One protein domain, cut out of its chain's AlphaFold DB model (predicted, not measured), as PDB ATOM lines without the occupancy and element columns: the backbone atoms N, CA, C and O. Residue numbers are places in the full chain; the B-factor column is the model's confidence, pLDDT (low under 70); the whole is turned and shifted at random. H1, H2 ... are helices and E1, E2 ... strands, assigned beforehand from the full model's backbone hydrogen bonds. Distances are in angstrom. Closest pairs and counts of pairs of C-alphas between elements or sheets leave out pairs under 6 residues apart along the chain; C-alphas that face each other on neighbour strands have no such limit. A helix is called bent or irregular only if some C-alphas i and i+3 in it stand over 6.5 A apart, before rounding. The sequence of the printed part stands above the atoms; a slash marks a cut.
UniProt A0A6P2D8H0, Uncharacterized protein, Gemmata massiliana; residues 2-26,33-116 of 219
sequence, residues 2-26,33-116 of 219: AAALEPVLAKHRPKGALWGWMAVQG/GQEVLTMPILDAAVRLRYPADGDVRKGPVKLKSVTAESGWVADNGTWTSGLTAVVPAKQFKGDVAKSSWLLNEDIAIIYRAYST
ATOM      1  N   ALA A   2     -77.982  66.389 154.173       74.06
ATOM      2  CA  ALA A   2     -76.562  66.663 153.881       74.06
ATOM      3  C   ALA A   2     -76.337  67.898 152.979       74.06
ATOM      4  O   ALA A   2     -75.647  68.828 153.378       74.06
ATOM      5  N   ALA A   3     -77.057  67.985 151.852       79.88
ATOM      6  CA  ALA A   3     -76.972  69.111 150.913       79.88
ATOM      7  C   ALA A   3     -77.272  70.499 151.522       79.88
ATOM      8  O   ALA A   3     -76.849  71.509 150.971       79.88
ATOM      9  N   ALA A   4     -77.994  70.566 152.649       83.38
ATOM     10  CA  ALA A   4     -78.276  71.825 153.342       83.38
ATOM     11  C   ALA A   4     -77.209  72.174 154.398       83.38
ATOM     12  O   ALA A   4     -76.951  73.351 154.639       83.38
ATOM     13  N   LEU A   5     -76.588  71.169 155.026       85.50
ATOM     14  CA  LEU A   5     -75.610  71.360 156.106       85.50
ATOM     15  C   LEU A   5     -74.175  71.481 155.590       85.50
ATOM     16  O   LEU A   5     -73.392  72.260 156.132       85.50
ATOM     17  N   GLU A   6     -73.827  70.760 154.526       87.62
ATOM     18  CA  GLU A   6     -72.484  70.782 153.939       87.62
ATOM     19  C   GLU A   6     -72.025  72.191 153.530       87.62
ATOM     20  O   GLU A   6     -70.913  72.560 153.910       87.62
ATOM     21  N   PRO A   7     -72.845  73.043 152.873       93.19
ATOM     22  CA  PRO A   7     -72.431  74.412 152.554       93.19
ATOM     23  C   PRO A   7     -72.154  75.264 153.803       93.19
ATOM     24  O   PRO A   7     -71.269  76.123 153.795       93.19
ATOM     25  N   VAL A   8     -72.893  75.019 154.891       93.12
ATOM     26  CA  VAL A   8     -72.713  75.722 156.168       93.12
ATOM     27  C   VAL A   8     -71.383  75.318 156.799       93.12
ATOM     28  O   VAL A   8     -70.578  76.185 157.146       93.12
ATOM     29  N   LEU A   9     -71.102  74.018 156.900       93.38
ATOM     30  CA  LEU A   9     -69.819  73.552 157.422       93.38
ATOM     31  C   LEU A   9     -68.657  74.014 156.541       93.38
ATOM     32  O   LEU A   9     -67.687  74.554 157.071       93.38
ATOM     33  N   ALA A  10     -68.782  73.910 155.219       94.31
ATOM     34  CA  ALA A  10     -67.735  74.317 154.291       94.31
ATOM     35  C   ALA A  10     -67.359  75.798 154.429       94.31
ATOM     36  O   ALA A  10     -66.186  76.159 154.345       94.31
ATOM     37  N   LYS A  11     -68.337  76.663 154.716       96.25
ATOM     38  CA  LYS A  11     -68.103  78.094 154.945       96.25
ATOM     39  C   LYS A  11     -67.423  78.393 156.284       96.25
ATOM     40  O   LYS A  11     -66.656  79.357 156.371       96.25
ATOM     41  N   HIS A  12     -67.748  77.641 157.336       96.56
ATOM     42  CA  HIS A  12     -67.436  78.021 158.717       96.56
ATOM     43  C   HIS A  12     -66.320  77.189 159.359       96.56
ATOM     44  O   HIS A  12     -65.509  77.742 160.105       96.56
ATOM     45  N   ARG A  13     -66.214  75.891 159.051       95.88
ATOM     46  CA  ARG A  13     -65.185  74.999 159.608       95.88
ATOM     47  C   ARG A  13     -63.760  75.477 159.296       95.88
ATOM     48  O   ARG A  13     -62.988  75.585 160.249       95.88
ATOM     49  N   PRO A  14     -63.410  75.885 158.053       95.38
ATOM     50  CA  PRO A  14     -62.071  76.411 157.757       95.38
ATOM     51  C   PRO A  14     -61.737  77.719 158.489       95.38
ATOM     52  O   PRO A  14     -60.576  78.100 158.573       95.38
ATOM     53  N   LYS A  15     -62.747  78.409 159.037       95.56
ATOM     54  CA  LYS A  15     -62.596  79.644 159.822       95.56
ATOM     55  C   LYS A  15     -62.516  79.383 161.332       95.56
ATOM     56  O   LYS A  15     -62.691  80.307 162.118       95.56
ATOM     57  N   GLY A  16     -62.310  78.129 161.739       94.19
ATOM     58  CA  GLY A  16     -62.172  77.737 163.142       94.19
ATOM     59  C   GLY A  16     -63.493  77.469 163.867       94.19
ATOM     60  O   GLY A  16     -63.493  77.342 165.090       94.19
ATOM     61  N   ALA A  17     -64.623  77.362 163.157       95.81
ATOM     62  CA  ALA A  17     -65.889  77.025 163.807       95.81
ATOM     63  C   ALA A  17     -65.828  75.621 164.423       95.81
ATOM     64  O   ALA A  17     -65.576  74.642 163.720       95.81
ATOM     65  N   LEU A  18     -66.114  75.511 165.721       96.25
ATOM     66  CA  LEU A  18     -66.129  74.255 166.485       96.25
ATOM     67  C   LEU A  18     -67.448  73.500 166.286       96.25
ATOM     68  O   LEU A  18     -68.174  73.209 167.231       96.25
ATOM     69  N   TRP A  19     -67.813  73.296 165.025       95.56
ATOM     70  CA  TRP A  19     -69.091  72.720 164.624       95.56
ATOM     71  C   TRP A  19     -68.899  71.289 164.143       95.56
ATOM     72  O   TRP A  19     -67.876  70.944 163.549       95.56
ATOM     73  N   GLY A  20     -69.916  70.472 164.361       93.75
ATOM     74  CA  GLY A  20     -70.010  69.129 163.824       93.75
ATOM     75  C   GLY A  20     -71.429  68.864 163.361       93.75
ATOM     76  O   GLY A  20     -72.377  69.493 163.833       93.75
ATOM     77  N   TRP A  21     -71.569  67.940 162.426       91.50
ATOM     78  CA  TRP A  21     -72.868  67.398 162.064       91.50
ATOM     79  C   TRP A  21     -72.735  65.902 161.828       91.50
ATOM     80  O   TRP A  21     -71.639  65.379 161.649       91.50
ATOM     81  N   MET A  22     -73.853  65.197 161.851       89.62
ATOM     82  CA  MET A  22     -73.869  63.757 161.686       89.62
ATOM     83  C   MET A  22     -75.173  63.333 161.032       89.62
ATOM     84  O   MET A  22     -76.215  63.947 161.269       89.62
ATOM     85  N   ALA A  23     -75.113  62.258 160.254       86.50
ATOM     86  CA  ALA A  23     -76.280  61.514 159.813       86.50
ATOM     87  C   ALA A  23     -76.190  60.076 160.319       86.50
ATOM     88  O   ALA A  23     -75.099  59.532 160.477       86.50
ATOM     89  N   VAL A  24     -77.351  59.459 160.520       87.12
ATOM     90  CA  VAL A  24     -77.467  58.022 160.765       87.12
ATOM     91  C   VAL A  24     -78.124  57.388 159.559       87.12
ATOM     92  O   VAL A  24     -79.117  57.908 159.047       87.12
ATOM     93  N   GLN A  25     -77.589  56.258 159.106       88.56
ATOM     94  CA  GLN A  25     -78.172  55.556 157.972       88.56
ATOM     95  C   GLN A  25     -79.614  55.134 158.257       88.56
ATOM     96  O   GLN A  25     -79.889  54.503 159.274       88.56
ATOM     97  N   GLY A  26     -80.513  55.419 157.315       87.44
ATOM     98  CA  GLY A  26     -81.889  54.923 157.356       87.44
ATOM     99  C   GLY A  26     -82.782  55.587 158.405       87.44
ATOM    100  O   GLY A  26     -83.857  55.065 158.667       87.44
ATOM    101  N   GLY A  33     -82.507  57.398 169.480       83.81
ATOM    102  CA  GLY A  33     -81.317  57.161 170.309       83.81
ATOM    103  C   GLY A  33     -80.274  58.290 170.279       83.81
ATOM    104  O   GLY A  33     -79.104  58.043 170.555       83.81
ATOM    105  N   GLN A  34     -80.655  59.518 169.901       87.38
ATOM    106  CA  GLN A  34     -79.739  60.670 169.783       87.38
ATOM    107  C   GLN A  34     -79.092  61.065 171.123       87.38
ATOM    108  O   GLN A  34     -77.996  61.631 171.137       87.38
ATOM    109  N   GLU A  35     -79.741  60.727 172.237       91.00
ATOM    110  CA  GLU A  35     -79.262  60.876 173.610       91.00
ATOM    111  C   GLU A  35     -77.905  60.217 173.844       91.00
ATOM    112  O   GLU A  35     -77.111  60.741 174.625       91.00
ATOM    113  N   VAL A  36     -77.592  59.137 173.112       93.50
ATOM    114  CA  VAL A  36     -76.296  58.447 173.207       93.50
ATOM    115  C   VAL A  36     -75.121  59.342 172.855       93.50
ATOM    116  O   VAL A  36     -74.015  59.097 173.318       93.50
ATOM    117  N   LEU A  37     -75.354  60.391 172.066       92.12
ATOM    118  CA  LEU A  37     -74.346  61.394 171.769       92.12
ATOM    119  C   LEU A  37     -74.615  62.702 172.520       92.12
ATOM    120  O   LEU A  37     -73.679  63.287 173.061       92.12
ATOM    121  N   THR A  38     -75.862  63.181 172.579       92.31
ATOM    122  CA  THR A  38     -76.146  64.504 173.160       92.31
ATOM    123  C   THR A  38     -75.899  64.561 174.666       92.31
ATOM    124  O   THR A  38     -75.370  65.570 175.135       92.31
ATOM    125  N   MET A  39     -76.201  63.496 175.420       95.00
ATOM    126  CA  MET A  39     -75.975  63.475 176.870       95.00
ATOM    127  C   MET A  39     -74.479  63.427 177.219       95.00
ATOM    128  O   MET A  39     -74.041  64.295 177.980       95.00
ATOM    129  N   PRO A  40     -73.654  62.543 176.615       95.19
ATOM    130  CA  PRO A  40     -72.205  62.600 176.807       95.19
ATOM    131  C   PRO A  40     -71.576  63.916 176.339       95.19
ATOM    132  O   PRO A  40     -70.683  64.424 177.011       95.19
ATOM    133  N   ILE A  41     -72.039  64.513 175.228       95.19
ATOM    134  CA  ILE A  41     -71.541  65.829 174.784       95.19
ATOM    135  C   ILE A  41     -71.802  66.892 175.851       95.19
ATOM    136  O   ILE A  41     -70.910  67.691 176.139       95.19
ATOM    137  N   LEU A  42     -73.010  66.922 176.421       95.62
ATOM    138  CA  LEU A  42     -73.365  67.896 177.447       95.62
ATOM    139  C   LEU A  42     -72.524  67.699 178.716       95.62
ATOM    140  O   LEU A  42     -71.947  68.670 179.205       95.62
ATOM    141  N   ASP A  43     -72.405  66.463 179.208       95.19
ATOM    142  CA  ASP A  43     -71.579  66.138 180.379       95.19
ATOM    143  C   ASP A  43     -70.107  66.523 180.152       95.19
ATOM    144  O   ASP A  43     -69.515  67.259 180.947       95.19
ATOM    145  N   ALA A  44     -69.538  66.139 179.006       95.19
ATOM    146  CA  ALA A  44     -68.168  66.481 178.642       95.19
ATOM    147  C   ALA A  44     -67.966  68.002 178.512       95.19
ATOM    148  O   ALA A  44     -66.950  68.535 178.968       95.19
ATOM    149  N   ALA A  45     -68.934  68.727 177.940       95.44
ATOM    150  CA  ALA A  45     -68.877  70.183 177.821       95.44
ATOM    151  C   ALA A  45     -68.887  70.867 179.190       95.44
ATOM    152  O   ALA A  45     -68.100  71.792 179.403       95.44
ATOM    153  N   VAL A  46     -69.725  70.405 180.124       94.44
ATOM    154  CA  VAL A  46     -69.759  70.924 181.498       94.44
ATOM    155  C   VAL A  46     -68.423  70.668 182.190       94.44
ATOM    156  O   VAL A  46     -67.796  71.620 182.653       94.44
ATOM    157  N   ARG A  47     -67.928  69.425 182.192       93.62
ATOM    158  CA  ARG A  47     -66.652  69.074 182.844       93.62
ATOM    159  C   ARG A  47     -65.470  69.863 182.287       93.62
ATOM    160  O   ARG A  47     -64.616  70.324 183.043       93.62
ATOM    161  N   LEU A  48     -65.420  70.036 180.968       94.75
ATOM    162  CA  LEU A  48     -64.306  70.707 180.310       94.75
ATOM    163  C   LEU A  48     -64.363  72.227 180.480       94.75
ATOM    164  O   LEU A  48     -63.327  72.874 180.649       94.75
ATOM    165  N   ARG A  49     -65.563  72.814 180.404       95.94
ATOM    166  CA  ARG A  49     -65.715  74.264 180.242       95.94
ATOM    167  C   ARG A  49     -66.179  74.988 181.491       95.94
ATOM    168  O   ARG A  49     -65.928  76.185 181.603       95.94
ATOM    169  N   TYR A  50     -66.826  74.311 182.428       96.38
ATOM    170  CA  TYR A  50     -67.287  74.957 183.646       96.38
ATOM    171  C   TYR A  50     -66.100  75.156 184.621       96.38
ATOM    172  O   TYR A  50     -65.299  74.235 184.839       96.38
ATOM    173  N   PRO A  51     -65.883  76.373 185.154       95.44
ATOM    174  CA  PRO A  51     -64.860  76.609 186.169       95.44
ATOM    175  C   PRO A  51     -65.286  76.010 187.519       95.44
ATOM    176  O   PRO A  51     -66.466  76.010 187.849       95.44
ATOM    177  N   ALA A  52     -64.333  75.481 188.294       93.69
ATOM    178  CA  ALA A  52     -64.635  74.763 189.542       93.69
ATOM    179  C   ALA A  52     -65.298  75.659 190.606       93.69
ATOM    180  O   ALA A  52     -66.054  75.180 191.442       93.69
ATOM    181  N   ASP A  53     -65.034  76.961 190.542       93.31
ATOM    182  CA  ASP A  53     -65.582  78.023 191.384       93.31
ATOM    183  C   ASP A  53     -66.768  78.768 190.734       93.31
ATOM    184  O   ASP A  53     -67.221  79.790 191.252       93.31
ATOM    185  N   GLY A  54     -67.288  78.278 189.602       93.25
ATOM    186  CA  GLY A  54     -68.388  78.909 188.877       93.25
ATOM    187  C   GLY A  54     -69.704  78.898 189.658       93.25
ATOM    188  O   GLY A  54     -70.306  77.845 189.858       93.25
ATOM    189  N   ASP A  55     -70.207  80.076 190.031       93.81
ATOM    190  CA  ASP A  55     -71.462  80.233 190.774       93.81
ATOM    191  C   ASP A  55     -72.445  81.140 190.023       93.81
ATOM    192  O   ASP A  55     -72.301  82.363 190.016       93.81
ATOM    193  N   VAL A  56     -73.483  80.537 189.431       93.75
ATOM    194  CA  VAL A  56     -74.530  81.257 188.683       93.75
ATOM    195  C   VAL A  56     -75.324  82.245 189.541       93.75
ATOM    196  O   VAL A  56     -75.916  83.181 189.010       93.75
ATOM    197  N   ARG A  57     -75.322  82.086 190.872       96.38
ATOM    198  CA  ARG A  57     -75.990  83.017 191.799       96.38
ATOM    199  C   ARG A  57     -75.220  84.330 191.941       96.38
ATOM    200  O   ARG A  57     -75.795  85.325 192.365       96.38
ATOM    201  N   LYS A  58     -73.930  84.337 191.587       95.56
ATOM    202  CA  LYS A  58     -73.060  85.525 191.587       95.56
ATOM    203  C   LYS A  58     -73.020  86.226 190.224       95.56
ATOM    204  O   LYS A  58     -72.237  87.154 190.039       95.56
ATOM    205  N   GLY A  59     -73.861  85.794 189.283       94.50
ATOM    206  CA  GLY A  59     -73.946  86.324 187.925       94.50
ATOM    207  C   GLY A  59     -73.526  85.308 186.855       94.50
ATOM    208  O   GLY A  59     -73.290  84.136 187.156       94.50
ATOM    209  N   PRO A  60     -73.453  85.735 185.580       95.06
ATOM    210  CA  PRO A  60     -73.100  84.851 184.473       95.06
ATOM    211  C   PRO A  60     -71.710  84.230 184.644       95.06
ATOM    212  O   PRO A  60     -70.710  84.932 184.795       95.06
ATOM    213  N   VAL A  61     -71.633  82.901 184.565       96.00
ATOM    214  CA  VAL A  61     -70.366  82.170 184.679       96.00
ATOM    215  C   VAL A  61     -69.582  82.266 183.374       96.00
ATOM    216  O   VAL A  61     -70.063  81.886 182.304       96.00
ATOM    217  N   LYS A  62     -68.336  82.737 183.460       95.69
ATOM    218  CA  LYS A  62     -67.412  82.748 182.322       95.69
ATOM    219  C   LYS A  62     -66.866  81.340 182.083       95.69
ATOM    220  O   LYS A  62     -66.050  80.842 182.854       95.69
ATOM    221  N   LEU A  63     -67.303  80.707 180.998       95.88
ATOM    222  CA  LEU A  63     -66.831  79.380 180.605       95.88
ATOM    223  C   LEU A  63     -65.367  79.411 180.148       95.88
ATOM    224  O   LEU A  63     -64.934  80.350 179.474       95.88
ATOM    225  N   LYS A  64     -64.628  78.337 180.439       96.38
ATOM    226  CA  LYS A  64     -63.304  78.086 179.868       96.38
ATOM    227  C   LYS A  64     -63.428  77.934 178.349       96.38
ATOM    228  O   LYS A  64     -64.364  77.310 177.824       96.38
ATOM    229  N   SER A  65     -62.479  78.536 177.643       94.56
ATOM    230  CA  SER A  65     -62.386  78.454 176.189       94.56
ATOM    231  C   SER A  65     -61.890  77.079 175.751       94.56
ATOM    232  O   SER A  65     -61.084  76.452 176.431       94.56
ATOM    233  N   VAL A  66     -62.346  76.650 174.579       94.69
ATOM    234  CA  VAL A  66     -61.821  75.495 173.842       94.69
ATOM    235  C   VAL A  66     -61.334  75.988 172.485       94.69
ATOM    236  O   VAL A  66     -61.897  76.942 171.942       94.69
ATOM    237  N   THR A  67     -60.278  75.378 171.955       93.56
ATOM    238  CA  THR A  67     -59.714  75.739 170.644       93.56
ATOM    239  C   THR A  67     -59.974  74.636 169.626       93.56
ATOM    240  O   THR A  67     -60.252  73.491 169.998       93.56
ATOM    241  N   ALA A  68     -59.844  74.953 168.338       92.50
ATOM    242  CA  ALA A  68     -60.013  73.968 167.273       92.50
ATOM    243  C   ALA A  68     -59.039  72.790 167.430       92.50
ATOM    244  O   ALA A  68     -59.426  71.639 167.248       92.50
ATOM    245  N   GLU A  69     -57.810  73.062 167.859       94.50
ATOM    246  CA  GLU A  69     -56.730  72.087 168.013       94.50
ATOM    247  C   GLU A  69     -56.872  71.211 169.263       94.50
ATOM    248  O   GLU A  69     -56.211  70.178 169.351       94.50
ATOM    249  N   SER A  70     -57.678  71.635 170.243       95.31
ATOM    250  CA  SER A  70     -57.881  70.903 171.504       95.31
ATOM    251  C   SER A  70     -58.848  69.723 171.384       95.31
ATOM    252  O   SER A  70     -58.840  68.842 172.240       95.31
ATOM    253  N   GLY A  71     -59.669  69.708 170.332       97.06
ATOM    254  CA  GLY A  71     -60.673  68.675 170.113       97.06
ATOM    255  C   GLY A  71     -60.214  67.543 169.197       97.06
ATOM    256  O   GLY A  71     -59.035  67.359 168.889       97.06
ATOM    257  N   TRP A  72     -61.205  66.802 168.729       98.56
ATOM    258  CA  TRP A  72     -61.102  65.730 167.752       98.56
ATOM    259  C   TRP A  72     -61.856  66.101 166.480       98.56
ATOM    260  O   TRP A  72     -62.687  67.009 166.460       98.56
ATOM    261  N   VAL A  73     -61.548  65.404 165.395       98.56
ATOM    262  CA  VAL A  73     -62.190  65.594 164.100       98.56
ATOM    263  C   VAL A  73     -62.653  64.251 163.566       98.56
ATOM    264  O   VAL A  73     -61.869  63.306 163.521       98.56
ATOM    265  N   ALA A  74     -63.911  64.193 163.132       98.19
ATOM    266  CA  ALA A  74     -64.434  63.121 162.302       98.19
ATOM    267  C   ALA A  74     -64.419  63.522 160.826       98.19
ATOM    268  O   ALA A  74     -64.840  64.628 160.475       98.19
ATOM    269  N   ASP A  75     -63.954  62.619 159.968       97.56
ATOM    270  CA  ASP A  75     -63.995  62.799 158.518       97.56
ATOM    271  C   ASP A  75     -65.356  62.351 157.975       97.56
ATOM    272  O   ASP A  75     -65.647  61.151 157.905       97.56
ATOM    273  N   ASN A  76     -66.194  63.306 157.561       95.69
ATOM    274  CA  ASN A  76     -67.540  62.992 157.085       95.69
ATOM    275  C   ASN A  76     -67.505  62.207 155.762       95.69
ATOM    276  O   ASN A  76     -68.439  61.467 155.459       95.69
ATOM    277  N   GLY A  77     -66.416  62.312 154.989       94.31
ATOM    278  CA  GLY A  77     -66.228  61.558 153.748       94.31
ATOM    279  C   GLY A  77     -66.021  60.057 153.966       94.31
ATOM    280  O   GLY A  77     -66.068  59.287 153.010       94.31
ATOM    281  N   THR A  78     -65.817  59.622 155.212       96.81
ATOM    282  CA  THR A  78     -65.530  58.220 155.551       96.81
ATOM    283  C   THR A  78     -66.724  57.461 156.123       96.81
ATOM    284  O   THR A  78     -66.579  56.302 156.495       96.81
ATOM    285  N   TRP A  79     -67.922  58.047 156.161       96.12
ATOM    286  CA  TRP A  79     -69.108  57.368 156.701       96.12
ATOM    287  C   TRP A  79     -69.436  56.047 155.982       96.12
ATOM    288  O   TRP A  79     -69.905  55.101 156.612       96.12
ATOM    289  N   THR A  80     -69.135  55.938 154.682       95.88
ATOM    290  CA  THR A  80     -69.323  54.719 153.870       95.88
ATOM    291  C   THR A  80     -68.112  53.777 153.851       95.88
ATOM    292  O   THR A  80     -68.177  52.734 153.204       95.88
ATOM    293  N   SER A  81     -67.004  54.093 154.535       95.81
ATOM    294  CA  SER A  81     -65.793  53.243 154.534       95.81
ATOM    295  C   SER A  81     -65.972  51.944 155.344       95.81
ATOM    296  O   SER A  81     -65.154  51.021 155.278       95.81
ATOM    297  N   GLY A  82     -67.040  51.893 156.148       95.94
ATOM    298  CA  GLY A  82     -67.289  50.882 157.169       95.94
ATOM    299  C   GLY A  82     -66.565  51.143 158.494       95.94
ATOM    300  O   GLY A  82     -66.749  50.380 159.437       95.94
ATOM    301  N   LEU A  83     -65.781  52.219 158.600       97.38
ATOM    302  CA  LEU A  83     -65.258  52.731 159.864       97.38
ATOM    303  C   LEU A  83     -64.996  54.234 159.730       97.38
ATOM    304  O   LEU A  83     -63.979  54.643 159.167       97.38
ATOM    305  N   THR A  84     -65.898  55.059 160.261       97.94
ATOM    306  CA  THR A  84     -65.715  56.516 160.221       97.94
ATOM    307  C   THR A  84     -64.391  56.897 160.886       97.94
ATOM    308  O   THR A  84     -64.139  56.576 162.054       97.94
ATOM    309  N   ALA A  85     -63.537  57.593 160.142       98.25
ATOM    310  CA  ALA A  85     -62.252  58.055 160.625       98.25
ATOM    311  C   ALA A  85     -62.462  59.181 161.637       98.25
ATOM    312  O   ALA A  85     -63.161  60.159 161.372       98.25
ATOM    313  N   VAL A  86     -61.823  59.028 162.794       98.62
ATOM    314  CA  VAL A  86     -61.743  60.070 163.814       98.62
ATOM    315  C   VAL A  86     -60.312  60.151 164.309       98.62
ATOM    316  O   VAL A  86     -59.667  59.113 164.472       98.62
ATOM    317  N   VAL A  87     -59.813  61.367 164.489       98.69
ATOM    318  CA  VAL A  87     -58.433  61.647 164.905       98.69
ATOM    319  C   VAL A  87     -58.392  62.902 165.780       98.69
ATOM    320  O   VAL A  87     -59.292  63.742 165.670       98.69
ATOM    321  N   PRO A  88     -57.353  63.094 166.612       98.62
ATOM    322  CA  PRO A  88     -57.109  64.385 167.242       98.62
ATOM    323  C   PRO A  88     -57.063  65.487 166.181       98.62
ATOM    324  O   PRO A  88     -56.489  65.286 165.108       98.62
ATOM    325  N   ALA A  89     -57.612  66.668 166.467       98.12
ATOM    326  CA  ALA A  89     -57.724  67.735 165.470       98.12
ATOM    327  C   ALA A  89     -56.368  68.122 164.853       98.12
ATOM    328  O   ALA A  89     -56.274  68.339 163.649       98.12
ATOM    329  N   LYS A  90     -55.295  68.105 165.655       97.44
ATOM    330  CA  LYS A  90     -53.912  68.359 165.207       97.44
ATOM    331  C   LYS A  90     -53.368  67.330 164.210       97.44
ATOM    332  O   LYS A  90     -52.381  67.601 163.538       97.44
ATOM    333  N   GLN A  91     -53.962  66.142 164.157       98.25
ATOM    334  CA  GLN A  91     -53.548  65.046 163.281       98.25
ATOM    335  C   GLN A  91     -54.428  64.934 162.032       98.25
ATOM    336  O   GLN A  91     -54.135  64.127 161.150       98.25
ATOM    337  N   PHE A  92     -55.498  65.729 161.936       98.06
ATOM    338  CA  PHE A  92     -56.387  65.697 160.788       98.06
ATOM    339  C   PHE A  92     -55.716  66.324 159.562       98.06
ATOM    340  O   PHE A  92     -55.349  67.496 159.567       98.06
ATOM    341  N   LYS A  93     -55.566  65.522 158.504       96.62
ATOM    342  CA  LYS A  93     -54.954  65.925 157.224       96.62
ATOM    343  C   LYS A  93     -55.969  66.051 156.081       96.62
ATOM    344  O   LYS A  93     -55.574  66.350 154.958       96.62
ATOM    345  N   GLY A  94     -57.240  65.752 156.347       96.25
ATOM    346  CA  GLY A  94     -58.311  65.796 155.356       96.25
ATOM    347  C   GLY A  94     -58.877  67.200 155.152       96.25
ATOM    348  O   GLY A  94     -58.386  68.191 155.693       96.25
ATOM    349  N   ASP A  95     -59.958  67.277 154.381       95.81
ATOM    350  CA  ASP A  95     -60.657  68.531 154.116       95.81
ATOM    351  C   ASP A  95     -61.488  68.966 155.335       95.81
ATOM    352  O   ASP A  95     -62.501  68.354 155.679       95.81
ATOM    353  N   VAL A  96     -61.073  70.053 155.993       95.56
ATOM    354  CA  VAL A  96     -61.769  70.616 157.163       95.56
ATOM    355  C   VAL A  96     -63.200  71.056 156.821       95.56
ATOM    356  O   VAL A  96     -64.070  71.014 157.691       95.56
ATOM    357  N   ALA A  97     -63.483  71.420 155.566       95.06
ATOM    358  CA  ALA A  97     -64.835  71.746 155.109       95.06
ATOM    359  C   ALA A  97     -65.782  70.534 155.143       95.06
ATOM    360  O   ALA A  97     -66.994  70.703 155.279       95.06
ATOM    361  N   LYS A  98     -65.232  69.318 155.058       95.00
ATOM    362  CA  LYS A  98     -65.959  68.040 155.055       95.00
ATOM    363  C   LYS A  98     -65.756  67.261 156.353       95.00
ATOM    364  O   LYS A  98     -65.837  66.037 156.364       95.00
ATOM    365  N   SER A  99     -65.510  67.960 157.458       96.56
ATOM    366  CA  SER A  99     -65.241  67.332 158.748       96.56
ATOM    367  C   SER A  99     -66.096  67.898 159.872       96.56
ATOM    368  O   SER A  99     -66.532  69.052 159.837       96.56
ATOM    369  N   SER A 100     -66.305  67.090 160.904       97.56
ATOM    370  CA  SER A 100     -67.022  67.478 162.116       97.56
ATOM    371  C   SER A 100     -66.057  67.595 163.284       97.56
ATOM    372  O   SER A 100     -65.256  66.694 163.508       97.56
ATOM    373  N   TRP A 101     -66.115  68.699 164.028       97.94
ATOM    374  CA  TRP A 101     -65.331  68.867 165.251       97.94
ATOM    375  C   TRP A 101     -66.061  68.290 166.454       97.94
ATOM    376  O   TRP A 101     -67.268  68.476 166.600       97.94
ATOM    377  N   LEU A 102     -65.308  67.611 167.310       98.06
ATOM    378  CA  LEU A 102     -65.788  66.871 168.466       98.06
ATOM    379  C   LEU A 102     -64.951  67.254 169.685       98.06
ATOM    380  O   LEU A 102     -63.762  67.543 169.571       98.06
ATOM    381  N   LEU A 103     -65.583  67.286 170.854       97.06
ATOM    382  CA  LEU A 103     -65.006  67.916 172.039       97.06
ATOM    383  C   LEU A 103     -63.756  67.197 172.564       97.06
ATOM    384  O   LEU A 103     -62.808  67.844 173.000       97.06
ATOM    385  N   ASN A 104     -63.773  65.867 172.538       97.56
ATOM    386  CA  ASN A 104     -62.725  64.994 173.055       97.56
ATOM    387  C   ASN A 104     -62.798  63.611 172.371       97.56
ATOM    388  O   ASN A 104     -63.613  63.397 171.469       97.56
ATOM    389  N   GLU A 105     -61.938  62.688 172.803       98.38
ATOM    390  CA  GLU A 105     -61.852  61.339 172.239       98.38
ATOM    391  C   GLU A 105     -63.111  60.505 172.501       98.38
ATOM    392  O   GLU A 105     -63.571  59.818 171.592       98.38
ATOM    393  N   ASP A 106     -63.724  60.615 173.684       98.31
ATOM    394  CA  ASP A 106     -64.956  59.885 174.008       98.31
ATOM    395  C   ASP A 106     -66.061  60.207 173.003       98.31
ATOM    396  O   ASP A 106     -66.634  59.313 172.377       98.31
ATOM    397  N   ILE A 107     -66.301  61.502 172.767       98.12
ATOM    398  CA  ILE A 107     -67.283  61.954 171.780       98.12
ATOM    399  C   ILE A 107     -66.885  61.507 170.369       98.12
ATOM    400  O   ILE A 107     -67.759  61.178 169.569       98.12
ATOM    401  N   ALA A 108     -65.588  61.449 170.058       98.38
ATOM    402  CA  ALA A 108     -65.096  60.961 168.775       98.38
ATOM    403  C   ALA A 108     -65.417  59.481 168.533       98.38
ATOM    404  O   ALA A 108     -65.884  59.124 167.447       98.38
ATOM    405  N   ILE A 109     -65.231  58.621 169.533       98.31
ATOM    406  CA  ILE A 109     -65.540  57.192 169.414       98.31
ATOM    407  C   ILE A 109     -67.052  56.951 169.350       98.31
ATOM    408  O   ILE A 109     -67.506  56.189 168.492       98.31
ATOM    409  N   ILE A 110     -67.844  57.667 170.154       97.56
ATOM    410  CA  ILE A 110     -69.315  57.595 170.084       97.56
ATOM    411  C   ILE A 110     -69.802  58.053 168.704       97.56
ATOM    412  O   ILE A 110     -70.606  57.364 168.072       97.56
ATOM    413  N   TYR A 111     -69.282  59.178 168.200       97.62
ATOM    414  CA  TYR A 111     -69.599  59.683 166.866       97.62
ATOM    415  C   TYR A 111     -69.282  58.640 165.795       97.62
ATOM    416  O   TYR A 111     -70.146  58.335 164.980       97.62
ATOM    417  N   ARG A 112     -68.079  58.042 165.815       97.69
ATOM    418  CA  ARG A 112     -67.683  56.986 164.865       97.69
ATOM    419  C   ARG A 112     -68.686  55.838 164.855       97.69
ATOM    420  O   ARG A 112     -69.062  55.373 163.775       97.69
ATOM    421  N   ALA A 113     -69.077  55.361 166.034       95.94
ATOM    422  CA  ALA A 113     -70.045  54.281 166.158       95.94
ATOM    423  C   ALA A 113     -71.392  54.688 165.551       95.94
ATOM    424  O   ALA A 113     -72.020  53.890 164.869       95.94
ATOM    425  N   TYR A 114     -71.811  55.939 165.734       92.69
ATOM    426  CA  TYR A 114     -73.114  56.432 165.295       92.69
ATOM    427  C   TYR A 114     -73.187  56.813 163.800       92.69
ATOM    428  O   TYR A 114     -74.232  56.650 163.172       92.69
ATOM    429  N   SER A 115     -72.091  57.308 163.216       94.62
ATOM    430  CA  SER A 115     -72.043  57.836 161.842       94.62
ATOM    431  C   SER A 115     -71.618  56.814 160.788       94.62
ATOM    432  O   SER A 115     -71.773  57.055 159.591       94.62
ATOM    433  N   THR A 116     -71.029  55.692 161.207       96.19
ATOM    434  CA  THR A 116     -70.604  54.641 160.277       96.19
ATOM    435  C   THR A 116     -71.829  53.963 159.677       96.19
ATOM    436  O   THR A 116     -72.661  53.413 160.394       96.19
TER     437      THR A 116
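This is residues 2 to 26 and 33 to 116 of the 219 residues of an uncharacterized protein of Gemmata massiliana (UniProt A0A6P2D8H0). What shape do these atoms make? A small sheet of three short strands has H3 packed along one face, while H2 packs on H3 with its residues 36 to 41 and H1 only grazes the sheet. From H2 a long loop, residues 50 to 71, leads to E1, and its residues 55 to 60 stick out. What is it made of? The 109 printed residues hold, in order, H1 H2 E1 E2 E3 H3; the sheet, E2 E1 E3, is all antiparallel, and the class is mixed, helices and strands, with under half of the residues in named elements. How spread is it? It is compact by its radius of gyration of the C-alphas, 14.9 A, yet elongated in outline, 48 by 31 by 27 A.

What does the first helix meet? H1, residues 2 to 15, only grazes the sheet of E1, residues 72 to 75, E2, residues 86 to 88, and E3, residues 99 to 102, with its residues 6 to 14; its closest C-alphas to E3 are those of Arg 13 and Ser 99, 7.7 A apart. H1 and H2, residues 35 to 49, are apart. How are the strands paired? E1 and E2 form a hairpin, antiparallel at 146 degrees, with N 73 and O 87 at 2.8 A. E1 and E3 are antiparallel at 152 degrees, with N 74 and O 100 at 2.9 A. Where is the last helix? H3, residues 105 to 115, is on the sheet at a height of 8.8 A, along the strands at 13 degrees to E1 on the local plane; it lies over E1, and only just not over E2, on which 2 of its 11 C-alphas fall. H2 touches H3 with residues 36 to 41 alone, at a shallow tilt of 21 degrees, opposite ways; the closest C-alphas are those of Ile 41 and Ile 107, 6.5 A apart. Are the helix backbones complete? In H3 every O i to N i+4 pair is within hydrogen-bond range, in H1 6 of 10 and in H2 10 of 11.

Where do the helices run? H1 spans 20.0 A from C-alpha 2 at (-76.562, 66.663, 153.881), and is irregular, but only just: C-alphas 11 and 14 are 6.9 A apart. H2 spans 20.2 A, and H3 spans 15.0 A to C-alpha 115 at (-72.043, 57.836, 161.842). How long are the strands? E1 spans 10.1 A, E2 7.2 A and E3 9.7 A.

How large is it? The two C-alphas farthest apart, those of Lys 58 and Ser 81, are 49.7 A apart. Is anything missing? Residues 27 to 32, in the link from H1 to H2, are not printed; C-alphas 26 and 33 are 13.2 A apart. Which link is long? Of the links printed whole, that from H2 to E1, 22 residues, is long. Is confidence low anywhere? No printed residue is under 70, and the mean pLDDT of the printed part is 94.6.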